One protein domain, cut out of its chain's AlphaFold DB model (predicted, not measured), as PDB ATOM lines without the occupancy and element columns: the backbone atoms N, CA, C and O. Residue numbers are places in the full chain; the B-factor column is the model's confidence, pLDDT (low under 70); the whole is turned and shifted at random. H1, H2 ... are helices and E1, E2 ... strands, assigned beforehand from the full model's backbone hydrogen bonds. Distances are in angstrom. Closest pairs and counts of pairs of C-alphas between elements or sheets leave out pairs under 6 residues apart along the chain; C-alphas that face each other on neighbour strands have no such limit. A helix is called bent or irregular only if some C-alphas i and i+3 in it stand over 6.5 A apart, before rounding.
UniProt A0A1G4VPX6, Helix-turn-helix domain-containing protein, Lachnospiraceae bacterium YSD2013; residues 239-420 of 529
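AT A GLANCE: This is residues 239 to 420 of the 529 residues of the protein "Helix-turn-helix domain-containing protein" of Lachnospiraceae bacterium YSD2013 (UniProt A0A1G4VPX6). A twisted sheet of five strands is the middle of three layers, helices on both faces: H6 crosses one face slantwise, H2 and H3 cover the other, and the sheet curls round H3. H5 packs on H6, away from the sheet, and H7 is at edge strand E5. The printed part has 182 residues, with seven named helices and five named strands in the order E1 E2 E3 H1 H2 E4 H3 E5 H4 H5 H6 H7. The sheet, E3 E2 E1 E4 E5, is mixed, and the class is mixed, helices and strands. The whole is compact, with a radius of gyration of the C-alphas of 16.0 A and spans of 47 by 33 by 26 A.

HOW THE PARTS SIT: E1, residues 239 to 245, E2, residues 251 to 259, and E3, residues 266 to 274, form a meander of two hairpins, each strand the antiparallel neighbour of the one before; N 242 and O 255 are 3.0 A apart, N 270 and O 256 2.8 A, within hydrogen-bond range. H1, residues 277 to 280, only grazes the sheet. H2, residues 301 to 314, is on it at a height of 9.0 A and runs along the strands, at 7 degrees to E2 on the local plane; the closest C-alphas of H2 and E2, Ile 308 and Ala 256, are 7.2 A apart. E4, residues 319 to 322, is parallel to E1, with N 321 and O 239 2.8 A apart; E3, H1, H2 and E4 form a split strand-helix-strand unit, E2 and E1 between its strands, with a right-handed crossover. H3, residues 325 to 331, is on the sheet and joins E4 to its parallel neighbour E5, residues 339 to 342, a right-handed strand-helix-strand unit; N 341 and O 320 are 2.8 A apart. H4, residues 344 to 347, and H5, residues 374 to 382, are not on the sheet. H6, residues 393 to 407, is on the opposite face from H2, at a height of 7.4 A over E2 and E1; the closest C-alphas of H6 and E2, Leu 394 and Gly 255, are 3.9 A apart. H5 touches H6, the same way at 36 degrees, only just a steep tilt, closest at C-alphas 378 and 403, 6.3 A. H7, residues 411 to 417, is on the sheet, its C-alpha 417 5.1 A from C-alpha 342, their closest; it is irregular, C-alphas 413 and 416 being 7.1 A apart. Every O i to N i+4 pair is within hydrogen-bond range in H2, H3, H5 and H6, but 0 of 3 in H7, where 3 of 4 O i to N i+3 pairs are; H1 and H4 are too short for an O i to N i+4 pair.

IN THESE COORDINATES: E1 begins at C-alpha 239, (102.793, 104.401, 150.996), and is 20.0 A long; E2 measures 23.3 A, E3 23.4 A, H2 19.6 A. H6 runs 20.9 A to C-alpha 407 at (115.710, 100.104, 160.252).

THE WHOLE: C-alphas 303 and 359, the two farthest apart, are 48.3 A apart. The printed part has no cut; the links H1 to H2 and H4 to H5 are long. Residue 247, residues 281 to 283 and residue 420 have pLDDT under 70.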
ATOM      1  N   ALA A 239     103.171 103.147 150.363       97.94
ATOM      2  CA  ALA A 239     102.793 104.401 150.996       97.94
ATOM      3  C   ALA A 239     102.991 104.363 152.510       97.94
ATOM      4  O   ALA A 239     102.841 103.316 153.127       97.94
ATOM      5  N   VAL A 240     103.287 105.520 153.093       98.56
ATOM      6  CA  VAL A 240     103.193 105.776 154.530       98.56
ATOM      7  C   VAL A 240     102.108 106.820 154.742       98.56
ATOM      8  O   VAL A 240     102.116 107.840 154.045       98.56
ATOM      9  N   VAL A 241     101.151 106.548 155.625       98.00
ATOM     10  CA  VAL A 241      99.980 107.409 155.844       98.00
ATOM     11  C   VAL A 241      99.801 107.655 157.331       98.00
ATOM     12  O   VAL A 241      99.802 106.707 158.103       98.00
ATOM     13  N   ASP A 242      99.590 108.914 157.696       97.94
ATOM     14  CA  ASP A 242      99.337 109.342 159.072       97.94
ATOM     15  C   ASP A 242      98.148 110.320 159.110       97.94
ATOM     16  O   ASP A 242      97.807 110.963 158.099       97.94
ATOM     17  N   ALA A 243      97.488 110.403 160.265       93.44
ATOM     18  CA  ALA A 243      96.357 111.284 160.507       93.44
ATOM     19  C   ALA A 243      96.453 111.999 161.860       93.44
ATOM     20  O   ALA A 243      96.604 111.390 162.916       93.44
ATOM     21  N   GLU A 244      96.196 113.307 161.841       88.88
ATOM     22  CA  GLU A 244      96.118 114.115 163.055       88.88
ATOM     23  C   GLU A 244      94.673 114.304 163.503       88.88
ATOM     24  O   GLU A 244      93.774 114.547 162.688       88.88
ATOM     25  N   LEU A 245      94.450 114.258 164.818       81.75
ATOM     26  CA  LEU A 245      93.117 114.322 165.415       81.75
ATOM     27  C   LEU A 245      92.852 115.644 166.141       81.75
ATOM     28  O   LEU A 245      93.715 116.224 166.805       81.75
ATOM     29  N   ASN A 246      91.604 116.096 166.074       77.44
ATOM     30  CA  ASN A 246      91.113 117.219 166.863       77.44
ATOM     31  C   ASN A 246      90.749 116.785 168.307       77.44
ATOM     32  O   ASN A 246      90.828 115.615 168.682       77.44
ATOM     33  N   ASN A 247      90.299 117.727 169.141       66.50
ATOM     34  CA  ASN A 247      89.915 117.455 170.538       66.50
ATOM     35  C   ASN A 247      88.721 116.487 170.711       66.50
ATOM     36  O   ASN A 247      88.484 116.014 171.826       66.50
ATOM     37  N   ASN A 248      87.968 116.216 169.643       70.88
ATOM     38  CA  ASN A 248      86.841 115.283 169.621       70.88
ATOM     39  C   ASN A 248      87.237 113.884 169.112       70.88
ATOM     40  O   ASN A 248      86.387 112.996 169.089       70.88
ATOM     41  N   ASN A 249      88.512 113.667 168.766       72.38
ATOM     42  CA  ASN A 249      89.024 112.487 168.056       72.38
ATOM     43  C   ASN A 249      88.519 112.356 166.607       72.38
ATOM     44  O   ASN A 249      88.422 111.247 166.092       72.38
ATOM     45  N   GLU A 250      88.195 113.466 165.945       84.56
ATOM     46  CA  GLU A 250      87.903 113.481 164.506       84.56
ATOM     47  C   GLU A 250      89.182 113.848 163.739       84.56
ATOM     48  O   GLU A 250      89.980 114.663 164.215       84.56
ATOM     49  N   VAL A 251      89.380 113.275 162.549       90.12
ATOM     50  CA  VAL A 251      90.562 113.567 161.719       90.12
ATOM     51  C   VAL A 251      90.510 115.010 161.219       90.12
ATOM     52  O   VAL A 251      89.571 115.401 160.528       90.12
ATOM     53  N   MET A 252      91.534 115.797 161.547       90.12
ATOM     54  CA  MET A 252      91.678 117.198 161.132       90.12
ATOM     55  C   MET A 252      92.702 117.408 160.014       90.12
ATOM     56  O   MET A 252      92.654 118.433 159.327       90.12
ATOM     57  N   SER A 253      93.614 116.462 159.797       96.38
ATOM     58  CA  SER A 253      94.451 116.404 158.597       96.38
ATOM     59  C   SER A 253      94.946 114.990 158.324       96.38
ATOM     60  O   SER A 253      94.985 114.151 159.219       96.38
ATOM     61  N   VAL A 254      95.309 114.744 157.068       97.88
ATOM     62  CA  VAL A 254      95.867 113.474 156.589       97.88
ATOM     63  C   VAL A 254      97.089 113.757 155.725       97.88
ATOM     64  O   VAL A 254      97.072 114.673 154.892       97.88
ATOM     65  N   GLY A 255      98.147 112.980 155.924       98.00
ATOM     66  CA  GLY A 255      99.363 113.006 155.121       98.00
ATOM     67  C   GLY A 255      99.626 111.637 154.513       98.00
ATOM     68  O   GLY A 255      99.455 110.624 155.177       98.00
ATOM     69  N   ALA A 256     100.034 111.605 153.246       98.25
ATOM     70  CA  ALA A 256     100.425 110.382 152.558       98.25
ATOM     71  C   ALA A 256     101.729 110.600 151.792       98.25
ATOM     72  O   ALA A 256     101.859 111.550 151.015       98.25
ATOM     73  N   VAL A 257     102.675 109.689 151.974       98.62
ATOM     74  CA  VAL A 257     103.987 109.699 151.327       98.62
ATOM     75  C   VAL A 257     104.142 108.417 150.530       98.62
ATOM     76  O   VAL A 257     104.026 107.335 151.088       98.62
ATOM     77  N   ILE A 258     104.445 108.522 149.240       97.50
ATOM     78  CA  ILE A 258     104.747 107.376 148.383       97.50
ATOM     79  C   ILE A 258     106.251 107.227 148.282       97.50
ATOM     80  O   ILE A 258     106.961 108.190 147.984       97.50
ATOM     81  N   ALA A 259     106.739 106.013 148.496       96.88
ATOM     82  CA  ALA A 259     108.159 105.732 148.549       96.88
ATOM     83  C   ALA A 259     108.563 104.557 147.664       96.88
ATOM     84  O   ALA A 259     107.785 103.664 147.317       96.88
ATOM     85  N   ASP A 260     109.834 104.583 147.291       92.50
ATOM     86  CA  ASP A 260     110.516 103.447 146.709       92.50
ATOM     87  C   ASP A 260     110.637 102.296 147.726       92.50
ATOM     88  O   ASP A 260     111.113 102.542 148.837       92.50
ATOM     89  N   PRO A 261     110.235 101.062 147.373       88.69
ATOM     90  CA  PRO A 261     110.202  99.940 148.313       88.69
ATOM     91  C   PRO A 261     111.594  99.491 148.779       88.69
ATOM     92  O   PRO A 261     111.725  98.980 149.888       88.69
ATOM     93  N   ASP A 262     112.626  99.693 147.954       87.12
ATOM     94  CA  ASP A 262     113.983  99.210 148.224       87.12
ATOM     95  C   ASP A 262     114.836 100.258 148.942       87.12
ATOM     96  O   ASP A 262     115.696  99.937 149.765       87.12
ATOM     97  N   THR A 263     114.634 101.532 148.601       90.56
ATOM     98  CA  THR A 263     115.475 102.634 149.093       90.56
ATOM     99  C   THR A 263     114.792 103.532 150.118       90.56
ATOM    100  O   THR A 263     115.461 104.395 150.695       90.56
ATOM    101  N   TYR A 264     113.480 103.380 150.318       94.06
ATOM    102  CA  TYR A 264     112.646 104.249 151.156       94.06
ATOM    103  C   TYR A 264     112.727 105.735 150.780       94.06
ATOM    104  O   TYR A 264     112.459 106.620 151.593       94.06
ATOM    105  N   LYS A 265     113.116 106.043 149.537       95.38
ATOM    106  CA  LYS A 265     113.148 107.418 149.038       95.38
ATOM    107  C   LYS A 265     111.767 107.843 148.572       95.38
ATOM    108  O   LYS A 265     111.104 107.119 147.836       95.38
ATOM    109  N   ILE A 266     111.376 109.043 148.989       97.69
ATOM    110  CA  ILE A 266     110.103 109.665 148.625       97.69
ATOM    111  C   ILE A 266     110.051 109.874 147.110       97.69
ATOM    112  O   ILE A 266     110.982 110.432 146.521       97.69
ATOM    113  N   LYS A 267     108.956 109.423 146.495       95.81
ATOM    114  CA  LYS A 267     108.622 109.612 145.078       95.81
ATOM    115  C   LYS A 267     107.594 110.721 144.891       95.81
ATOM    116  O   LYS A 267     107.764 111.550 144.003       95.81
ATOM    117  N   ASP A 268     106.554 110.733 145.718       96.94
ATOM    118  CA  ASP A 268     105.511 111.759 145.706       96.94
ATOM    119  C   ASP A 268     104.839 111.837 147.086       96.94
ATOM    120  O   ASP A 268     104.986 110.937 147.913       96.94
ATOM    121  N   GLU A 269     104.104 112.911 147.341       98.00
ATOM    122  CA  GLU A 269     103.471 113.173 148.629       98.00
ATOM    123  C   GLU A 269     102.204 114.026 148.506       98.00
ATOM    124  O   GLU A 269     102.081 114.892 147.633       98.00
ATOM    125  N   ARG A 270     101.239 113.799 149.396       97.25
ATOM    126  CA  ARG A 270      99.989 114.561 149.470       97.25
ATOM    127  C   ARG A 270      99.631 114.862 150.912       97.25
ATOM    128  O   ARG A 270      99.888 114.074 151.814       97.25
ATOM    129  N   TYR A 271      99.004 116.014 151.104       98.12
ATOM    130  CA  TYR A 271      98.554 116.468 152.407       98.12
ATOM    131  C   TYR A 271      97.294 117.308 152.267       98.12
ATOM    132  O   TYR A 271      97.221 118.204 151.417       98.12
ATOM    133  N   TYR A 272      96.314 117.022 153.118       97.06
ATOM    134  CA  TYR A 272      95.035 117.717 153.142       97.06
ATOM    135  C   TYR A 272      94.664 118.085 154.571       97.06
ATOM    136  O   TYR A 272      94.806 117.286 155.495       97.06
ATOM    137  N   ILE A 273      94.155 119.305 154.738       96.69
ATOM    138  CA  ILE A 273      93.510 119.734 155.977       96.69
ATOM    139  C   ILE A 273      92.013 119.472 155.818       96.69
ATOM    140  O   ILE A 273      91.421 119.872 154.815       96.69
ATOM    141  N   ILE A 274      91.405 118.827 156.805       95.44
ATOM    142  CA  ILE A 274      89.994 118.448 156.774       95.44
ATOM    143  C   ILE A 274      89.161 119.530 157.467       95.44
ATOM    144  O   ILE A 274      89.482 119.968 158.573       95.44
ATOM    145  N   THR A 275      88.115 120.012 156.800       88.31
ATOM    146  CA  THR A 275      87.219 121.059 157.301       88.31
ATOM    147  C   THR A 275      85.757 120.595 157.242       88.31
ATOM    148  O   THR A 275      85.356 120.035 156.218       88.31
ATOM    149  N   PRO A 276      84.934 120.857 158.282       88.31
ATOM    150  CA  PRO A 276      85.148 121.777 159.411       88.31
ATOM    151  C   PRO A 276      85.953 121.238 160.611       88.31
ATOM    152  O   PRO A 276      86.158 121.984 161.566       88.31
ATOM    153  N   GLU A 277      86.417 119.992 160.595       88.94
ATOM    154  CA  GLU A 277      87.039 119.274 161.721       88.94
ATOM    155  C   GLU A 277      88.274 119.997 162.278       88.94
ATOM    156  O   GLU A 277      88.464 120.064 163.498       88.94
ATOM    157  N   ASN A 278      89.068 120.635 161.412       85.75
ATOM    158  CA  ASN A 278      90.191 121.482 161.809       85.75
ATOM    159  C   ASN A 278      89.797 122.710 162.649       85.75
ATOM    160  O   ASN A 278      90.655 123.318 163.285       85.75
ATOM    161  N   LEU A 279      88.526 123.111 162.670       82.12
ATOM    162  CA  LEU A 279      88.051 124.264 163.442       82.12
ATOM    163  C   LEU A 279      87.717 123.907 164.900       82.12
ATOM    164  O   LEU A 279      87.601 124.814 165.727       82.12
ATOM    165  N   ALA A 280      87.594 122.619 165.239       73.19
ATOM    166  CA  ALA A 280      87.270 122.149 166.594       73.19
ATOM    167  C   ALA A 280      88.443 122.270 167.594       73.19
ATOM    168  O   ALA A 280      88.292 122.039 168.799       73.19
ATOM    169  N   GLY A 281      89.617 122.675 167.103       69.00
ATOM    170  CA  GLY A 281      90.849 122.776 167.871       69.00
ATOM    171  C   GLY A 281      91.510 121.424 168.129       69.00
ATOM    172  O   GLY A 281      90.903 120.371 167.995       69.00
ATOM    173  N   GLY A 282      92.774 121.453 168.528       68.75
ATOM    174  CA  GLY A 282      93.581 120.262 168.770       68.75
ATOM    175  C   GLY A 282      94.918 120.666 169.369       68.75
ATOM    176  O   GLY A 282      95.313 121.834 169.265       68.75
ATOM    177  N   ILE A 283      95.608 119.720 170.007       56.72
ATOM    178  CA  ILE A 283      96.922 119.970 170.623       56.72
ATOM    179  C   ILE A 283      97.915 120.493 169.569       56.72
ATOM    180  O   ILE A 283      98.697 121.392 169.882       56.72
ATOM    181  N   PHE A 284      97.786 120.013 168.326       73.00
ATOM    182  CA  PHE A 284      98.671 120.325 167.201       73.00
ATOM    183  C   PHE A 284      98.020 121.175 166.095       73.00
ATOM    184  O   PHE A 284      98.400 121.162 164.924       73.00
ATOM    185  N   LEU A 285      97.002 121.963 166.456       73.31
ATOM    186  CA  LEU A 285      96.288 122.806 165.492       73.31
ATOM    187  C   LEU A 285      97.211 123.811 164.778       73.31
ATOM    188  O   LEU A 285      97.008 124.134 163.605       73.31
ATOM    189  N   LYS A 286      98.202 124.357 165.493       80.50
ATOM    190  CA  LYS A 286      99.095 125.400 164.957       80.50
ATOM    191  C   LYS A 286     100.117 124.819 163.968       80.50
ATOM    192  O   LYS A 286     100.709 125.578 163.204       80.50
ATOM    193  N   GLU A 287     100.281 123.501 163.947       88.00
ATOM    194  CA  GLU A 287     101.213 122.759 163.107       88.00
ATOM    195  C   GLU A 287     100.596 122.328 161.770       88.00
ATOM    196  O   GLU A 287     101.333 122.046 160.825       88.00
ATOM    197  N   LEU A 288      99.266 122.409 161.612       88.12
ATOM    198  CA  LEU A 288      98.569 122.078 160.358       88.12
ATOM    199  C   LEU A 288      99.103 122.832 159.130       88.12
ATOM    200  O   LEU A 288      99.029 122.320 158.014       88.12
ATOM    201  N   ARG A 289      99.604 124.057 159.329       91.31
ATOM    202  CA  ARG A 289     100.109 124.959 158.280       91.31
ATOM    203  C   ARG A 289     101.573 125.325 158.500       91.31
ATOM    204  O   ARG A 289     101.945 126.495 158.431       91.31
ATOM    205  N   THR A 290     102.397 124.333 158.805       90.56
ATOM    206  CA  THR A 290     103.835 124.527 159.014       90.56
ATOM    207  C   THR A 290     104.643 124.187 157.760       90.56
ATOM    208  O   THR A 290     104.247 123.325 156.982       90.56
ATOM    209  N   GLY A 291     105.771 124.877 157.559       91.50
ATOM    210  CA  GLY A 291     106.701 124.663 156.441       91.50
ATOM    211  C   GLY A 291     106.021 124.462 155.082       91.50
ATOM    212  O   GLY A 291     105.294 125.340 154.614       91.50
ATOM    213  N   ASP A 292     106.249 123.305 154.465       90.25
ATOM    214  CA  ASP A 292     105.755 122.958 153.126       90.25
ATOM    215  C   ASP A 292     104.215 122.845 153.091       90.25
ATOM    216  O   ASP A 292     103.586 123.031 152.049       90.25
ATOM    217  N   CYS A 293     103.589 122.629 154.251       92.56
ATOM    218  CA  CYS A 293     102.142 122.516 154.428       92.56
ATOM    219  C   CYS A 293     101.434 123.872 154.595       92.56
ATOM    220  O   CYS A 293     100.212 123.918 154.756       92.56
ATOM    221  N   LEU A 294     102.157 124.999 154.554       90.12
ATOM    222  CA  LEU A 294     101.593 126.336 154.799       90.12
ATOM    223  C   LEU A 294     100.364 126.632 153.921       90.12
ATOM    224  O   LEU A 294      99.337 127.120 154.406       90.12
ATOM    225  N   ASN A 295     100.455 126.272 152.638       89.81
ATOM    226  CA  ASN A 295      99.421 126.513 151.630       89.81
ATOM    227  C   ASN A 295      98.528 125.290 151.375       89.81
ATOM    228  O   ASN A 295      97.844 125.242 150.354       89.81
ATOM    229  N   ALA A 296      98.524 124.309 152.283       91.69
ATOM    230  CA  ALA A 296      97.728 123.102 152.120       91.69
ATOM    231  C   ALA A 296      96.232 123.431 151.948       91.69
ATOM    232  O   ALA A 296      95.699 124.287 152.682       91.69
ATOM    233  N   PRO A 297      95.550 122.783 150.988       88.31
ATOM    234  CA  PRO A 297      94.125 122.980 150.779       88.31
ATOM    235  C   PRO A 297      93.341 122.469 151.993       88.31
ATOM    236  O   PRO A 297      93.647 121.415 152.548       88.31
ATOM    237  N   ALA A 298      92.334 123.245 152.401       93.44
ATOM    238  CA  ALA A 298      91.331 122.808 153.363       93.44
ATOM    239  C   ALA A 298      90.093 122.351 152.587       93.44
ATOM    240  O   ALA A 298      89.526 123.149 151.837       93.44
ATOM    241  N   VAL A 299      89.728 121.084 152.728       93.69
ATOM    242  CA  VAL A 299      88.668 120.410 151.960       93.69
ATOM    243  C   VAL A 299      87.815 119.550 152.893       93.69
ATOM    244  O   VAL A 299      88.193 119.349 154.047       93.69
ATOM    245  N   SER A 300      86.661 119.066 152.433       94.38
ATOM    246  CA  SER A 300      85.857 118.128 153.231       94.38
ATOM    247  C   SER A 300      86.589 116.795 153.422       94.38
ATOM    248  O   SER A 300      87.500 116.465 152.657       94.38
ATOM    249  N   ARG A 301      86.177 116.006 154.424       95.69
ATOM    250  CA  ARG A 301      86.710 114.650 154.640       95.69
ATOM    251  C   ARG A 301      86.556 113.784 153.393       95.69
ATOM    252  O   ARG A 301      87.535 113.200 152.951       95.69
ATOM    253  N   GLU A 302      85.361 113.776 152.810       91.50
ATOM    254  CA  GLU A 302      85.050 113.055 151.570       91.50
ATOM    255  C   GLU A 302      86.031 113.427 150.445       91.50
ATOM    256  O   GLU A 302      86.710 112.563 149.901       91.50
ATOM    257  N   GLU A 303      86.220 114.726 150.183       90.06
ATOM    258  CA  GLU A 303      87.132 115.192 149.133       90.06
ATOM    259  C   GLU A 303      88.604 114.858 149.438       90.06
ATOM    260  O   GLU A 303      89.370 114.549 148.521       90.06
ATOM    261  N   ALA A 304      89.030 114.932 150.703       95.44
ATOM    262  CA  ALA A 304      90.381 114.544 151.107       95.44
ATOM    263  C   ALA A 304      90.619 113.043 150.896       95.44
ATOM    264  O   ALA A 304      91.633 112.669 150.306       95.44
ATOM    265  N   MET A 305      89.695 112.197 151.358       95.50
ATOM    266  CA  MET A 305      89.814 110.742 151.273       95.50
ATOM    267  C   MET A 305      89.763 110.260 149.826       95.50
ATOM    268  O   MET A 305      90.623 109.476 149.436       95.50
ATOM    269  N   ASP A 306      88.872 110.809 148.998       84.94
ATOM    270  CA  ASP A 306      88.825 110.507 147.562       84.94
ATOM    271  C   ASP A 306      90.149 110.836 146.870       84.94
ATOM    272  O   ASP A 306      90.668 110.048 146.075       84.94
ATOM    273  N   LYS A 307      90.734 111.998 147.186       87.12
ATOM    274  CA  LYS A 307      92.019 112.415 146.613       87.12
ATOM    275  C   LYS A 307      93.176 111.550 147.087       87.12
ATOM    276  O   LYS A 307      94.055 111.263 146.276       87.12
ATOM    277  N   ILE A 308      93.197 111.147 148.357       96.25
ATOM    278  CA  ILE A 308      94.227 110.249 148.893       96.25
ATOM    279  C   ILE A 308      94.077 108.852 148.289       96.25
ATOM    280  O   ILE A 308      95.046 108.338 147.739       96.25
ATOM    281  N   ALA A 309      92.880 108.266 148.293       84.00
ATOM    282  CA  ALA A 309      92.634 106.957 147.691       84.00
ATOM    283  C   ALA A 309      93.005 106.952 146.200       84.00
ATOM    284  O   ALA A 309      93.733 106.071 145.744       84.00
ATOM    285  N   PHE A 310      92.594 107.978 145.444       81.69
ATOM    286  CA  PHE A 310      93.000 108.137 144.047       81.69
ATOM    287  C   PHE A 310      94.521 108.251 143.901       81.69
ATOM    288  O   PHE A 310      95.101 107.559 143.071       81.69
ATOM    289  N   PHE A 311      95.175 109.081 144.715       92.81
ATOM    290  CA  PHE A 311      96.629 109.253 144.706       92.81
ATOM    291  C   PHE A 311      97.383 107.933 144.930       92.81
ATOM    292  O   PHE A 311      98.356 107.652 144.225       92.81
ATOM    293  N   LEU A 312      96.908 107.103 145.861       88.12
ATOM    294  CA  LEU A 312      97.472 105.784 146.138       88.12
ATOM    295  C   LEU A 312      97.242 104.809 144.970       88.12
ATOM    296  O   LEU A 312      98.193 104.166 144.516       88.12
ATOM    297  N   ARG A 313      96.016 104.738 144.432       83.44
ATOM    298  CA  ARG A 313      95.672 103.858 143.297       83.44
ATOM    299  C   ARG A 313      96.424 104.231 142.018       83.44
ATOM    300  O   ARG A 313      96.971 103.349 141.361       83.44
ATOM    301  N   ASP A 314      96.473 105.517 141.676       85.31
ATOM    302  CA  ASP A 314      97.154 106.038 140.477       85.31
ATOM    303  C   ASP A 314      98.660 105.741 140.510       85.31
ATOM    304  O   ASP A 314      99.282 105.433 139.494       85.31
ATOM    305  N   SER A 315      99.229 105.716 141.713       80.62
ATOM    306  CA  SER A 315     100.628 105.358 141.947       80.62
ATOM    307  C   SER A 315     100.869 103.849 142.080       80.62
ATOM    308  O   SER A 315     101.992 103.433 142.375       80.62
ATOM    309  N   ASN A 316      99.835 103.026 141.859       79.12
ATOM    310  CA  ASN A 316      99.860 101.567 141.968       79.12
ATOM    311  C   ASN A 316     100.311 101.063 143.355       79.12
ATOM    312  O   ASN A 316     100.945 100.011 143.470       79.12
ATOM    313  N   VAL A 317      99.997 101.815 144.414       86.50
ATOM    314  CA  VAL A 317     100.251 101.397 145.795       86.50
ATOM    315  C   VAL A 317      99.268 100.297 146.178       86.50
ATOM    316  O   VAL A 317      98.076 100.379 145.892       86.50
ATOM    317  N   ARG A 318      99.773  99.272 146.867       80.69
ATOM    318  CA  ARG A 318      98.957  98.192 147.453       80.69
ATOM    319  C   ARG A 318      99.085  98.087 148.971       80.69
ATOM    320  O   ARG A 318      98.209  97.523 149.618       80.69
ATOM    321  N   SER A 319     100.162  98.648 149.516       87.38
ATOM    322  CA  SER A 319     100.536  98.528 150.921       87.38
ATOM    323  C   SER A 319     100.727  99.909 151.537       87.38
ATOM    324  O   SER A 319     101.531 100.704 151.040       87.38
ATOM    325  N   ILE A 320     100.006 100.161 152.624       97.06
ATOM    326  CA  ILE A 320     100.149 101.323 153.495       97.06
ATOM    327  C   ILE A 320     100.912 100.894 154.747       97.06
ATOM    328  O   ILE A 320     100.634  99.857 155.342       97.06
ATOM    329  N   TYR A 321     101.868 101.705 155.160       97.56
ATOM    330  CA  TYR A 321     102.621 101.546 156.392       97.56
ATOM    331  C   TYR A 321     102.295 102.714 157.317       97.56
ATOM    332  O   TYR A 321     102.070 103.828 156.849       97.56
ATOM    333  N   ALA A 322     102.275 102.454 158.618       95.88
ATOM    334  CA  ALA A 322     102.133 103.492 159.631       95.88
ATOM    335  C   ALA A 322     102.779 103.044 160.946       95.88
ATOM    336  O   ALA A 322     102.906 101.834 161.203       95.88
ATOM    337  N   TYR A 323     103.220 103.974 161.797       90.38
ATOM    338  CA  TYR A 323     103.922 103.611 163.030       90.38
ATOM    339  C   TYR A 323     103.033 102.821 163.967       90.38
ATOM    340  O   TYR A 323     103.479 101.817 164.514       90.38
ATOM    341  N   ASN A 324     101.767 103.197 164.085       84.56
ATOM    342  CA  ASN A 324     100.761 102.428 164.799       84.56
ATOM    343  C   ASN A 324      99.595 102.098 163.864       84.56
ATOM    344  O   ASN A 324      98.460 102.476 164.128       84.56
ATOM    345  N   ALA A 325      99.881 101.360 162.790       81.75
ATOM    346  CA  ALA A 325      98.970 101.171 161.662       81.75
ATOM    347  C   ALA A 325      97.537 100.737 161.997       81.75
ATOM    348  O   ALA A 325      96.621 101.091 161.266       81.75
ATOM    349  N   ALA A 326      97.313 100.009 163.094       77.38
ATOM    350  CA  ALA A 326      95.953  99.700 163.534       77.38
ATOM    351  C   ALA A 326      95.150 100.963 163.884       77.38
ATOM    352  O   ALA A 326      93.991 101.074 163.506       77.38
ATOM    353  N   PHE A 327      95.770 101.919 164.573       78.44
ATOM    354  CA  PHE A 327      95.134 103.174 164.957       78.44
ATOM    355  C   PHE A 327      94.797 104.032 163.735       78.44
ATOM    356  O   PHE A 327      93.652 104.453 163.597       78.44
ATOM    357  N   ASP A 328      95.757 104.245 162.838       85.69
ATOM    358  CA  ASP A 328      95.568 105.083 161.649       85.69
ATOM    359  C   ASP A 328      94.526 104.499 160.698       85.69
ATOM    360  O   ASP A 328      93.632 105.207 160.236       85.69
ATOM    361  N   ARG A 329      94.568 103.180 160.484       85.94
ATOM    362  CA  ARG A 329      93.556 102.464 159.705       85.94
ATOM    363  C   ARG A 329      92.158 102.631 160.292       85.94
ATOM    364  O   ARG A 329      91.216 102.888 159.550       85.94
ATOM    365  N   ASP A 330      92.015 102.485 161.610       80.38
ATOM    366  CA  ASP A 330      90.717 102.621 162.279       80.38
ATOM    367  C   ASP A 330      90.184 104.071 162.186       80.38
ATOM    368  O   ASP A 330      88.972 104.284 162.192       80.38
ATOM    369  N   MET A 331      91.069 105.067 162.042       80.31
ATOM    370  CA  MET A 331      90.716 106.480 161.814       80.31
ATOM    371  C   MET A 331      90.463 106.828 160.336       80.31
ATOM    372  O   MET A 331      89.858 107.868 160.041       80.31
ATOM    373  N   LEU A 332      90.907 105.976 159.409       87.94
ATOM    374  CA  LEU A 332      90.829 106.145 157.954       87.94
ATOM    375  C   LEU A 332      90.166 104.923 157.278       87.94
ATOM    376  O   LEU A 332      90.773 104.301 156.396       87.94
ATOM    377  N   PRO A 333      88.922 104.558 157.653       82.56
ATOM    378  CA  PRO A 333      88.223 103.406 157.079       82.56
ATOM    379  C   PRO A 333      88.036 103.502 155.558       82.56
ATOM    380  O   PRO A 333      87.911 102.479 154.888       82.56
ATOM    381  N   GLU A 334      88.077 104.704 154.981       89.75
ATOM    382  CA  GLU A 334      88.026 104.940 153.535       89.75
ATOM    383  C   GLU A 334      89.217 104.325 152.776       89.75
ATOM    384  O   GLU A 334      89.142 104.123 151.567       89.75
ATOM    385  N   LEU A 335      90.304 103.991 153.480       84.31
ATOM    386  CA  LEU A 335      91.510 103.361 152.938       84.31
ATOM    387  C   LEU A 335      91.618 101.870 153.318       84.31
ATOM    388  O   LEU A 335      92.707 101.292 153.288       84.31
ATOM    389  N   CYS A 336      90.505 101.231 153.688       80.31
ATOM    390  CA  CYS A 336      90.459  99.815 154.073       80.31
ATOM    391  C   CYS A 336      90.815  98.833 152.940       80.31
ATOM    392  O   CYS A 336      91.154  97.687 153.221       80.31
ATOM    393  N   GLU A 337      90.753  99.265 151.676       74.19
ATOM    394  CA  GLU A 337      91.099  98.440 150.508       74.19
ATOM    395  C   GLU A 337      92.606  98.142 150.389       74.19
ATOM    396  O   GLU A 337      93.004  97.238 149.653       74.19
ATOM    397  N   PHE A 338      93.451  98.904 151.090       82.50
ATOM    398  CA  PHE A 338      94.901  98.734 151.078       82.50
ATOM    399  C   PHE A 338      95.357  97.832 152.227       82.50
ATOM    400  O   PHE A 338      94.756  97.801 153.299       82.50
ATOM    401  N   ALA A 339      96.466  97.119 152.035       80.94
ATOM    402  CA  ALA A 339      97.068  96.318 153.097       80.94
ATOM    403  C   ALA A 339      97.847  97.220 154.069       80.94
ATOM    404  O   ALA A 339      98.783  97.895 153.649       80.94
ATOM    405  N   TRP A 340      97.482  97.225 155.354       89.62
ATOM    406  CA  TRP A 340      98.111  98.066 156.381       89.62
ATOM    407  C   TRP A 340      99.194  97.313 157.155       89.62
ATOM    408  O   TRP A 340      98.939  96.210 157.624       89.62
ATOM    409  N   TYR A 341     100.369  97.911 157.352       89.75
ATOM    410  CA  TYR A 341     101.521  97.289 158.016       89.75
ATOM    411  C   TYR A 341     102.057  98.159 159.160       89.75
ATOM    412  O   TYR A 341     102.346  99.343 158.983       89.75
ATOM    413  N   ASP A 342     102.229  97.559 160.338       89.81
ATOM    414  CA  ASP A 342     102.672  98.243 161.560       89.81
ATOM    415  C   ASP A 342     104.210  98.362 161.619       89.81
ATOM    416  O   ASP A 342     104.928  97.357 161.691       89.81
ATOM    417  N   ILE A 343     104.737  99.592 161.594       94.62
ATOM    418  CA  ILE A 343     106.187  99.859 161.672       94.62
ATOM    419  C   ILE A 343     106.701  99.703 163.116       94.62
ATOM    420  O   ILE A 343     107.834  99.248 163.327       94.62
ATOM    421  N   MET A 344     105.898 100.040 164.134       88.31
ATOM    422  CA  MET A 344     106.283  99.943 165.549       88.31
ATOM    423  C   MET A 344     106.664  98.514 165.948       88.31
ATOM    424  O   MET A 344     107.548  98.343 166.796       88.31
ATOM    425  N   GLN A 345     106.063  97.485 165.346       86.25
ATOM    426  CA  GLN A 345     106.436  96.089 165.591       86.25
ATOM    427  C   GLN A 345     107.910  95.792 165.280       86.25
ATOM    428  O   GLN A 345     108.545  95.032 166.017       86.25
ATOM    429  N   LEU A 346     108.498  96.437 164.269       89.31
ATOM    430  CA  LEU A 346     109.935  96.331 163.999       89.31
ATOM    431  C   LEU A 346     110.738  97.355 164.803       89.31
ATOM    432  O   LEU A 346     111.813  97.027 165.307       89.31
ATOM    433  N   ALA A 347     110.230  98.579 164.956       91.50
ATOM    434  CA  ALA A 347     110.976  99.679 165.560       91.50
ATOM    435  C   ALA A 347     111.122  99.565 167.087       91.50
ATOM    436  O   ALA A 347     112.210  99.782 167.623       91.50
ATOM    437  N   ALA A 348     110.059  99.209 167.809       89.69
ATOM    438  CA  ALA A 348     110.014  99.295 169.271       89.69
ATOM    439  C   ALA A 348     110.426  98.001 169.994       89.69
ATOM    440  O   ALA A 348     110.484  97.979 171.229       89.69
ATOM    441  N   TYR A 349     110.700  96.921 169.259       86.94
ATOM    442  CA  TYR A 349     110.985  95.597 169.807       86.94
ATOM    443  C   TYR A 349     112.458  95.222 169.645       86.94
ATOM    444  O   TYR A 349     112.994  95.161 168.539       86.94
ATOM    445  N   LYS A 350     113.121  94.905 170.759       88.25
ATOM    446  CA  LYS A 350     114.575  94.670 170.812       88.25
ATOM    447  C   LYS A 350     115.075  93.517 169.940       88.25
ATOM    448  O   LYS A 350     116.247  93.482 169.588       88.25
ATOM    449  N   GLN A 351     114.219  92.544 169.631       86.00
ATOM    450  CA  GLN A 351     114.570  91.436 168.740       86.00
ATOM    451  C   GLN A 351     114.639  91.860 167.262       86.00
ATOM    452  O   GLN A 351     115.286  91.173 166.475       86.00
ATOM    453  N   HIS A 352     114.001  92.977 166.903       87.06
ATOM    454  CA  HIS A 352     113.900  93.472 165.529       87.06
ATOM    455  C   HIS A 352     114.747  94.734 165.310       87.06
ATOM    456  O   HIS A 352     115.364  94.859 164.252       87.06
ATOM    457  N   ASN A 353     114.870  95.604 166.322       91.19
ATOM    458  CA  ASN A 353     115.661  96.833 166.264       91.19
ATOM    459  C   ASN A 353     116.984  96.725 167.060       91.19
ATOM    460  O   ASN A 353     116.969  96.818 168.295       91.19
ATOM    461  N   PRO A 354     118.147  96.613 166.383       88.31
ATOM    462  CA  PRO A 354     119.459  96.555 167.030       88.31
ATOM    463  C   PRO A 354     119.842  97.817 167.818       88.31
ATOM    464  O   PRO A 354     120.728  97.750 168.668       88.31
ATOM    465  N   ALA A 355     119.188  98.959 167.571       91.06
ATOM    466  CA  ALA A 355     119.415 100.193 168.327       91.06
ATOM    467  C   ALA A 355     118.889 100.108 169.776       91.06
ATOM    468  O   ALA A 355     119.171 100.977 170.606       91.06
ATOM    469  N   ILE A 356     118.127  99.063 170.117       89.25
ATOM    470  CA  ILE A 356     117.662  98.802 171.479       89.25
ATOM    471  C   ILE A 356     118.693  97.935 172.209       89.25
ATOM    472  O   ILE A 356     118.774  96.722 172.023       89.25
ATOM    473  N   GLY A 357     119.487  98.572 173.073       82.56
ATOM    474  CA  GLY A 357     120.536  97.901 173.836       82.56
ATOM    475  C   GLY A 357     120.017  96.835 174.821       82.56
ATOM    476  O   GLY A 357     118.884  96.904 175.301       82.56
ATOM    477  N   PRO A 358     120.862  95.865 175.222       74.00
ATOM    478  CA  PRO A 358     120.465  94.745 176.084       74.00
ATOM    479  C   PRO A 358     120.066  95.150 177.516       74.00
ATOM    480  O   PRO A 358     119.428  94.361 178.212       74.00
ATOM    481  N   GLY A 359     120.445  96.354 177.963       76.19
ATOM    482  CA  GLY A 359     120.093  96.914 179.274       76.19
ATOM    483  C   GLY A 359     118.831  97.783 179.281       76.19
ATOM    484  O   GLY A 359     118.442  98.274 180.339       76.19
ATOM    485  N   GLU A 360     118.199  97.988 178.125       84.25
ATOM    486  CA  GLU A 360     117.016  98.836 177.990       84.25
ATOM    487  C   GLU A 360     115.778  98.190 178.626       84.25
ATOM    488  O   GLU A 360     115.544  96.979 178.537       84.25
ATOM    489  N   SER A 361     114.950  99.018 179.264       86.62
ATOM    490  CA  SER A 361     113.759  98.556 179.977       86.62
ATOM    491  C   SER A 361     112.674  98.113 178.993       86.62
ATOM    492  O   SER A 361     111.902  98.926 178.485       86.62
ATOM    493  N   CYS A 362     112.604  96.804 178.744       83.31
ATOM    494  CA  CYS A 362     111.623  96.185 177.854       83.31
ATOM    495  C   CYS A 362     110.589  95.347 178.626       83.31
ATOM    496  O   CYS A 362     110.847  94.882 179.744       83.31
ATOM    497  N   ASN A 363     109.407  95.142 178.043       72.56
ATOM    498  CA  ASN A 363     108.436  94.152 178.509       72.56
ATOM    499  C   ASN A 363     108.927  92.714 178.218       72.56
ATOM    500  O   ASN A 363     110.052  92.499 177.751       72.56
ATOM    501  N   LYS A 364     108.111  91.708 178.553       75.19
ATOM    502  CA  LYS A 364     108.500  90.294 178.404       75.19
ATOM    503  C   LYS A 364     108.650  89.896 176.932       75.19
ATOM    504  O   LYS A 364     109.454  89.024 176.619       75.19
ATOM    505  N   GLU A 365     107.912  90.571 176.063       72.81
ATOM    506  CA  GLU A 365     107.831  90.394 174.616       72.81
ATOM    507  C   GLU A 365     108.943  91.151 173.866       72.81
ATOM    508  O   GLU A 365     109.098  90.992 172.661       72.81
ATOM    509  N   GLY A 366     109.746  91.947 174.582       78.75
ATOM    510  CA  GLY A 366     110.885  92.678 174.032       78.75
ATOM    511  C   GLY A 366     110.588  94.103 173.568       78.75
ATOM    512  O   GLY A 366     111.526  94.783 173.160       78.75
ATOM    513  N   ARG A 367     109.347  94.587 173.694       84.88
ATOM    514  CA  ARG A 367     108.980  95.985 173.422       84.88
ATOM    515  C   ARG A 367     109.539  96.916 174.490       84.88
ATOM    516  O   ARG A 367     109.429  96.614 175.682       84.88
ATOM    517  N   LEU A 368     110.062  98.070 174.095       78.38
ATOM    518  CA  LEU A 368     110.424  99.151 175.015       78.38
ATOM    519  C   LEU A 368     109.231  99.599 175.873       78.38
ATOM    520  O   LEU A 368     108.112  99.743 175.388       78.38
ATOM    521  N   LYS A 369     109.471  99.840 177.167       72.94
ATOM    522  CA  LYS A 369     108.431 100.318 178.099       72.94
ATOM    523  C   LYS A 369     108.193 101.826 178.039       72.94
ATOM    524  O   LYS A 369     107.153 102.284 178.499       72.94
ATOM    525  N   ARG A 370     109.179 102.595 177.576       76.25
ATOM    526  CA  ARG A 370     109.170 104.065 177.486       76.25
ATOM    527  C   ARG A 370     109.998 104.491 176.282       76.25
ATOM    528  O   ARG A 370     110.761 103.678 175.769       76.25
ATOM    529  N   ASP A 371     109.835 105.745 175.870       82.81
ATOM    530  CA  ASP A 371     110.617 106.360 174.793       82.81
ATOM    531  C   ASP A 371     110.582 105.534 173.496       82.81
ATOM    532  O   ASP A 371     111.607 105.339 172.849       82.81
ATOM    533  N   PHE A 372     109.396 105.017 173.152       83.75
ATOM    534  CA  PHE A 372     109.138 104.232 171.940       83.75
ATOM    535  C   PHE A 372     108.258 104.957 170.916       83.75
ATOM    536  O   PHE A 372     107.842 104.329 169.955       83.75
ATOM    537  N   GLY A 373     107.947 106.243 171.113       80.44
ATOM    538  CA  GLY A 373     107.307 107.065 170.078       80.44
ATOM    539  C   GLY A 373     108.256 107.355 168.911       80.44
ATOM    540  O   GLY A 373     109.470 107.158 169.050       80.44
ATOM    541  N   VAL A 374     107.713 107.841 167.793       88.38
ATOM    542  CA  VAL A 374     108.429 108.080 166.525       88.38
ATOM    543  C   VAL A 374     109.719 108.870 166.743       88.38
ATOM    544  O   VAL A 374     110.815 108.398 166.445       88.38
ATOM    545  N   GLY A 375     109.645 110.020 167.399       84.94
ATOM    546  CA  GLY A 375     110.786 110.898 167.620       84.94
ATOM    547  C   GLY A 375     111.792 110.337 168.607       84.94
ATOM    548  O   GLY A 375     112.990 110.568 168.467       84.94
ATOM    549  N   ALA A 376     111.356 109.540 169.584       86.56
ATOM    550  CA  ALA A 376     112.292 108.820 170.439       86.56
ATOM    551  C   ALA A 376     113.048 107.732 169.658       86.56
ATOM    552  O   ALA A 376     114.249 107.550 169.884       86.56
ATOM    553  N   MET A 377     112.384 107.055 168.716       92.62
ATOM    554  CA  MET A 377     113.023 106.078 167.832       92.62
ATOM    555  C   MET A 377     113.978 106.740 166.845       92.62
ATOM    556  O   MET A 377     115.120 106.296 166.744       92.62
ATOM    557  N   ILE A 378     113.584 107.839 166.199       93.31
ATOM    558  CA  ILE A 378     114.464 108.582 165.288       93.31
ATOM    559  C   ILE A 378     115.709 109.069 166.023       93.31
ATOM    560  O   ILE A 378     116.817 108.781 165.569       93.31
ATOM    561  N   ARG A 379     115.571 109.724 167.187       93.31
ATOM    562  CA  ARG A 379     116.725 110.150 168.005       93.31
ATOM    563  C   ARG A 379     117.642 108.975 168.345       93.31
ATOM    564  O   ARG A 379     118.862 109.088 168.244       93.31
ATOM    565  N   ARG A 380     117.061 107.835 168.735       93.19
ATOM    566  CA  ARG A 380     117.804 106.618 169.100       93.19
ATOM    567  C   ARG A 380     118.567 106.021 167.919       93.19
ATOM    568  O   ARG A 380     119.714 105.624 168.085       93.19
ATOM    569  N   MET A 381     117.931 105.923 166.758       93.94
ATOM    570  CA  MET A 381     118.464 105.207 165.598       93.94
ATOM    571  C   MET A 381     119.409 106.068 164.756       93.94
ATOM    572  O   MET A 381     120.400 105.562 164.240       93.94
ATOM    573  N   SER A 382     119.134 107.369 164.646       93.44
ATOM    574  CA  SER A 382     119.999 108.319 163.932       93.44
ATOM    575  C   SER A 382     121.160 108.839 164.786       93.44
ATOM    576  O   SER A 382     122.179 109.265 164.245       93.44
ATOM    577  N   GLY A 383     121.010 108.832 166.116       91.00
ATOM    578  CA  GLY A 383     121.921 109.497 167.050       91.00
ATOM    579  C   GLY A 383     121.733 111.018 167.137       91.00
ATOM    580  O   GLY A 383     122.401 111.662 167.951       91.00
ATOM    581  N   ASP A 384     120.831 111.607 166.347       92.00
ATOM    582  CA  ASP A 384     120.507 113.028 166.427       92.00
ATOM    583  C   ASP A 384     119.542 113.287 167.582       92.00
ATOM    584  O   ASP A 384     118.331 113.186 167.440       92.00
ATOM    585  N   VAL A 385     120.082 113.655 168.743       89.06
ATOM    586  CA  VAL A 385     119.285 113.966 169.939       89.06
ATOM    587  C   VAL A 385     118.466 115.258 169.828       89.06
ATOM    588  O   VAL A 385     117.628 115.499 170.695       89.06
ATOM    589  N   SER A 386     118.709 116.094 168.811       88.50
ATOM    590  CA  SER A 386     118.006 117.370 168.617       88.50
ATOM    591  C   SER A 386     116.683 117.231 167.860       88.50
ATOM    592  O   SER A 386     115.859 118.148 167.895       88.50
ATOM    593  N   PHE A 387     116.452 116.072 167.237       90.50
ATOM    594  CA  PHE A 387     115.228 115.787 166.503       90.50
ATOM    595  C   PHE A 387     113.981 115.920 167.390       90.50
ATOM    596  O   PHE A 387     113.905 115.342 168.483       90.50
ATOM    597  N   THR A 388     112.991 116.661 166.896       81.69
ATOM    598  CA  THR A 388     111.693 116.886 167.540       81.69
ATOM    599  C   THR A 388     110.598 116.682 166.499       81.69
ATOM    600  O   THR A 388     110.679 117.279 165.429       81.69
ATOM    601  N   GLU A 389     109.608 115.847 166.821       85.62
ATOM    602  CA  GLU A 389     108.432 115.630 165.970       85.62
ATOM    603  C   GLU A 389     107.663 116.934 165.798       85.62
ATOM    604  O   GLU A 389     107.578 117.754 166.721       85.62
ATOM    605  N   THR A 390     107.122 117.123 164.601       85.88
ATOM    606  CA  THR A 390     106.335 118.317 164.311       85.88
ATOM    607  C   THR A 390     104.864 118.113 164.640       85.88
ATOM    608  O   THR A 390     104.213 119.112 164.926       85.88
ATOM    609  N   HIS A 391     104.367 116.872 164.667       83.00
ATOM    610  CA  HIS A 391     102.948 116.570 164.866       83.00
ATOM    611  C   HIS A 391     102.098 117.239 163.783       83.00
ATOM    612  O   HIS A 391     101.280 118.138 164.005       83.00
ATOM    613  N   ASN A 392     102.451 116.883 162.552       93.19
ATOM    614  CA  ASN A 392     101.763 117.262 161.334       93.19
ATOM    615  C   ASN A 392     101.705 116.015 160.460       93.19
ATOM    616  O   ASN A 392     102.757 115.530 160.066       93.19
ATOM    617  N   ALA A 393     100.508 115.576 160.072       95.56
ATOM    618  CA  ALA A 393     100.317 114.288 159.406       95.56
ATOM    619  C   ALA A 393     101.243 114.015 158.196       95.56
ATOM    620  O   ALA A 393     101.648 112.883 157.961       95.56
ATOM    621  N   LEU A 394     101.636 115.031 157.409       97.75
ATOM    622  CA  LEU A 394     102.609 114.805 156.329       97.75
ATOM    623  C   LEU A 394     104.029 114.593 156.857       97.75
ATOM    624  O   LEU A 394     104.768 113.755 156.341       97.75
ATOM    625  N   TYR A 395     104.446 115.399 157.827       96.31
ATOM    626  CA  TYR A 395     105.774 115.275 158.419       96.31
ATOM    627  C   TYR A 395     105.892 114.001 159.239       96.31
ATOM    628  O   TYR A 395     106.914 113.334 159.140       96.31
ATOM    629  N   ASP A 396     104.831 113.622 159.933       95.94
ATOM    630  CA  ASP A 396     104.768 112.399 160.709       95.94
ATOM    631  C   ASP A 396     104.860 111.193 159.754       95.94
ATOM    632  O   ASP A 396     105.773 110.387 159.903       95.94
ATOM    633  N   ALA A 397     104.124 111.164 158.634       98.00
ATOM    634  CA  ALA A 397     104.322 110.144 157.592       98.00
ATOM    635  C   ALA A 397     105.763 110.109 157.015       98.00
ATOM    636  O   ALA A 397     106.305 109.038 156.717       98.00
ATOM    637  N   ARG A 398     106.436 111.263 156.865       98.25
ATOM    638  CA  ARG A 398     107.859 111.321 156.457       98.25
ATOM    639  C   ARG A 398     108.786 110.764 157.547       98.25
ATOM    640  O   ARG A 398     109.757 110.075 157.225       98.25
ATOM    641  N   ASP A 399     108.507 111.058 158.809       97.50
ATOM    642  CA  ASP A 399     109.266 110.602 159.972       97.50
ATOM    643  C   ASP A 399     109.114 109.083 160.166       97.50
ATOM    644  O   ASP A 399     110.089 108.366 160.409       97.50
ATOM    645  N   GLU A 400     107.918 108.554 159.953       98.12
ATOM    646  CA  GLU A 400     107.641 107.123 159.952       98.12
ATOM    647  C   GLU A 400     108.356 106.388 158.810       98.12
ATOM    648  O   GLU A 400     109.024 105.375 159.047       98.12
ATOM    649  N   LEU A 401     108.337 106.941 157.590       98.19
ATOM    650  CA  LEU A 401     109.155 106.434 156.482       98.19
ATOM    651  C   LEU A 401     110.650 106.477 156.830       98.19
ATOM    652  O   LEU A 401     111.404 105.552 156.514       98.19
ATOM    653  N   LYS A 402     111.095 107.531 157.527       97.75
ATOM    654  CA  LYS A 402     112.482 107.654 157.980       97.75
ATOM    655  C   LYS A 402     112.856 106.554 158.972       97.75
ATOM    656  O   LYS A 402     113.994 106.084 158.942       97.75
ATOM    657  N   ILE A 403     111.931 106.110 159.821       97.06
ATOM    658  CA  ILE A 403     112.148 104.949 160.692       97.06
ATOM    659  C   ILE A 403     112.353 103.683 159.860       97.06
ATOM    660  O   ILE A 403     113.279 102.929 160.163       97.06
ATOM    661  N   MET A 404     111.563 103.462 158.805       96.75
ATOM    662  CA  MET A 404     111.773 102.323 157.898       96.75
ATOM    663  C   MET A 404     113.163 102.373 157.246       96.75
ATOM    664  O   MET A 404     113.904 101.389 157.284       96.75
ATOM    665  N   GLU A 405     113.578 103.550 156.762       96.31
ATOM    666  CA  GLU A 405     114.922 103.760 156.209       96.31
ATOM    667  C   GLU A 405     116.026 103.460 157.239       96.31
ATOM    668  O   GLU A 405     117.011 102.792 156.923       96.31
ATOM    669  N   LEU A 406     115.872 103.931 158.481       96.06
ATOM    670  CA  LEU A 406     116.845 103.716 159.556       96.06
ATOM    671  C   LEU A 406     116.878 102.263 160.049       96.06
ATOM    672  O   LEU A 406     117.920 101.810 160.525       96.06
ATOM    673  N   LEU A 407     115.759 101.537 159.963       94.31
ATOM    674  CA  LEU A 407     115.710 100.104 160.252       94.31
ATOM    675  C   LEU A 407     116.513  99.318 159.211       94.31
ATOM    676  O   LEU A 407     117.153  98.328 159.573       94.31
ATOM    677  N   GLY A 408     116.496  99.760 157.948       90.81
ATOM    678  CA  GLY A 408     117.251  99.143 156.854       90.81
ATOM    679  C   GLY A 408     116.842  97.691 156.594       90.81
ATOM    680  O   GLY A 408     117.681  96.858 156.248       90.81
ATOM    681  N   ARG A 409     115.572  97.374 156.853       87.62
ATOM    682  CA  ARG A 409     114.975  96.042 156.712       87.62
ATOM    683  C   ARG A 409     114.318  95.934 155.337       87.62
ATOM    684  O   ARG A 409     113.787  96.936 154.893       87.62
ATOM    685  N   PRO A 410     114.343  94.780 154.655       86.94
ATOM    686  CA  PRO A 410     113.550  94.597 153.439       86.94
ATOM    687  C   PRO A 410     112.049  94.585 153.767       86.94
ATOM    688  O   PRO A 410     111.667  94.223 154.880       86.94
ATOM    689  N   LEU A 411     111.188  94.903 152.794       86.31
ATOM    690  CA  LEU A 411     109.730  94.881 152.998       86.31
ATOM    691  C   LEU A 411     109.192  93.522 153.452       86.31
ATOM    692  O   LEU A 411     108.276  93.489 154.260       86.31
ATOM    693  N   SER A 412     109.816  92.418 153.035       80.88
ATOM    694  CA  SER A 412     109.450  91.072 153.495       80.88
ATOM    695  C   SER A 412     109.542  90.898 155.016       80.88
ATOM    696  O   SER A 412     108.851  90.067 155.597       80.88
ATOM    697  N   ASP A 413     110.396  91.676 155.694       80.75
ATOM    698  CA  ASP A 413     110.484  91.646 157.158       80.75
ATOM    699  C   ASP A 413     109.263  92.322 157.809       80.75
ATOM    700  O   ASP A 413     109.049  92.130 159.001       80.75
ATOM    701  N   TYR A 414     108.463  93.090 157.068       83.88
ATOM    702  CA  TYR A 414     107.227  93.706 157.555       83.88
ATOM    703  C   TYR A 414     105.994  92.823 157.330       83.88
ATOM    704  O   TYR A 414     104.959  93.102 157.915       83.88
ATOM    705  N   ASP A 415     106.076  91.729 156.569       76.12
ATOM    706  CA  ASP A 415     104.906  90.897 156.237       76.12
ATOM    707  C   ASP A 415     104.150  90.396 157.483       76.12
ATOM    708  O   ASP A 415     102.922  90.317 157.498       76.12
ATOM    709  N   PHE A 416     104.871  90.106 158.575       73.25
ATOM    710  CA  PHE A 416     104.263  89.672 159.840       73.25
ATOM    711  C   PHE A 416     103.575  90.804 160.621       73.25
ATOM    712  O   PHE A 416     102.921  90.535 161.632       73.25
ATOM    713  N   THR A 417     103.748  92.056 160.196       75.19
ATOM    714  CA  THR A 417     103.153  93.242 160.823       75.19
ATOM    715  C   THR A 417     101.875  93.712 160.148       75.19
ATOM    716  O   THR A 417     101.315  94.725 160.574       75.19
ATOM    717  N   LEU A 418     101.399  92.967 159.146       74.75
ATOM    718  CA  LEU A 418     100.103  93.179 158.518       74.75
ATOM    719  C   LEU A 418      98.993  93.273 159.578       74.75
ATOM    720  O   LEU A 418      98.888  92.442 160.485       74.75
ATOM    721  N   VAL A 419      98.150  94.290 159.444       70.50
ATOM    722  CA  VAL A 419      97.007  94.549 160.309       70.50
ATOM    723  C   VAL A 419      95.741  94.060 159.598       70.50
ATOM    724  O   VAL A 419      95.205  94.754 158.735       70.50
ATOM    725  N   ASP A 420      95.254  92.869 159.959       53.06
ATOM    726  CA  ASP A 420      94.061  92.255 159.347       53.06
ATOM    727  C   ASP A 420      92.842  93.188 159.404       53.06
ATOM    728  O   ASP A 420      92.409  93.603 160.486       53.06
TER     729      ASP A 420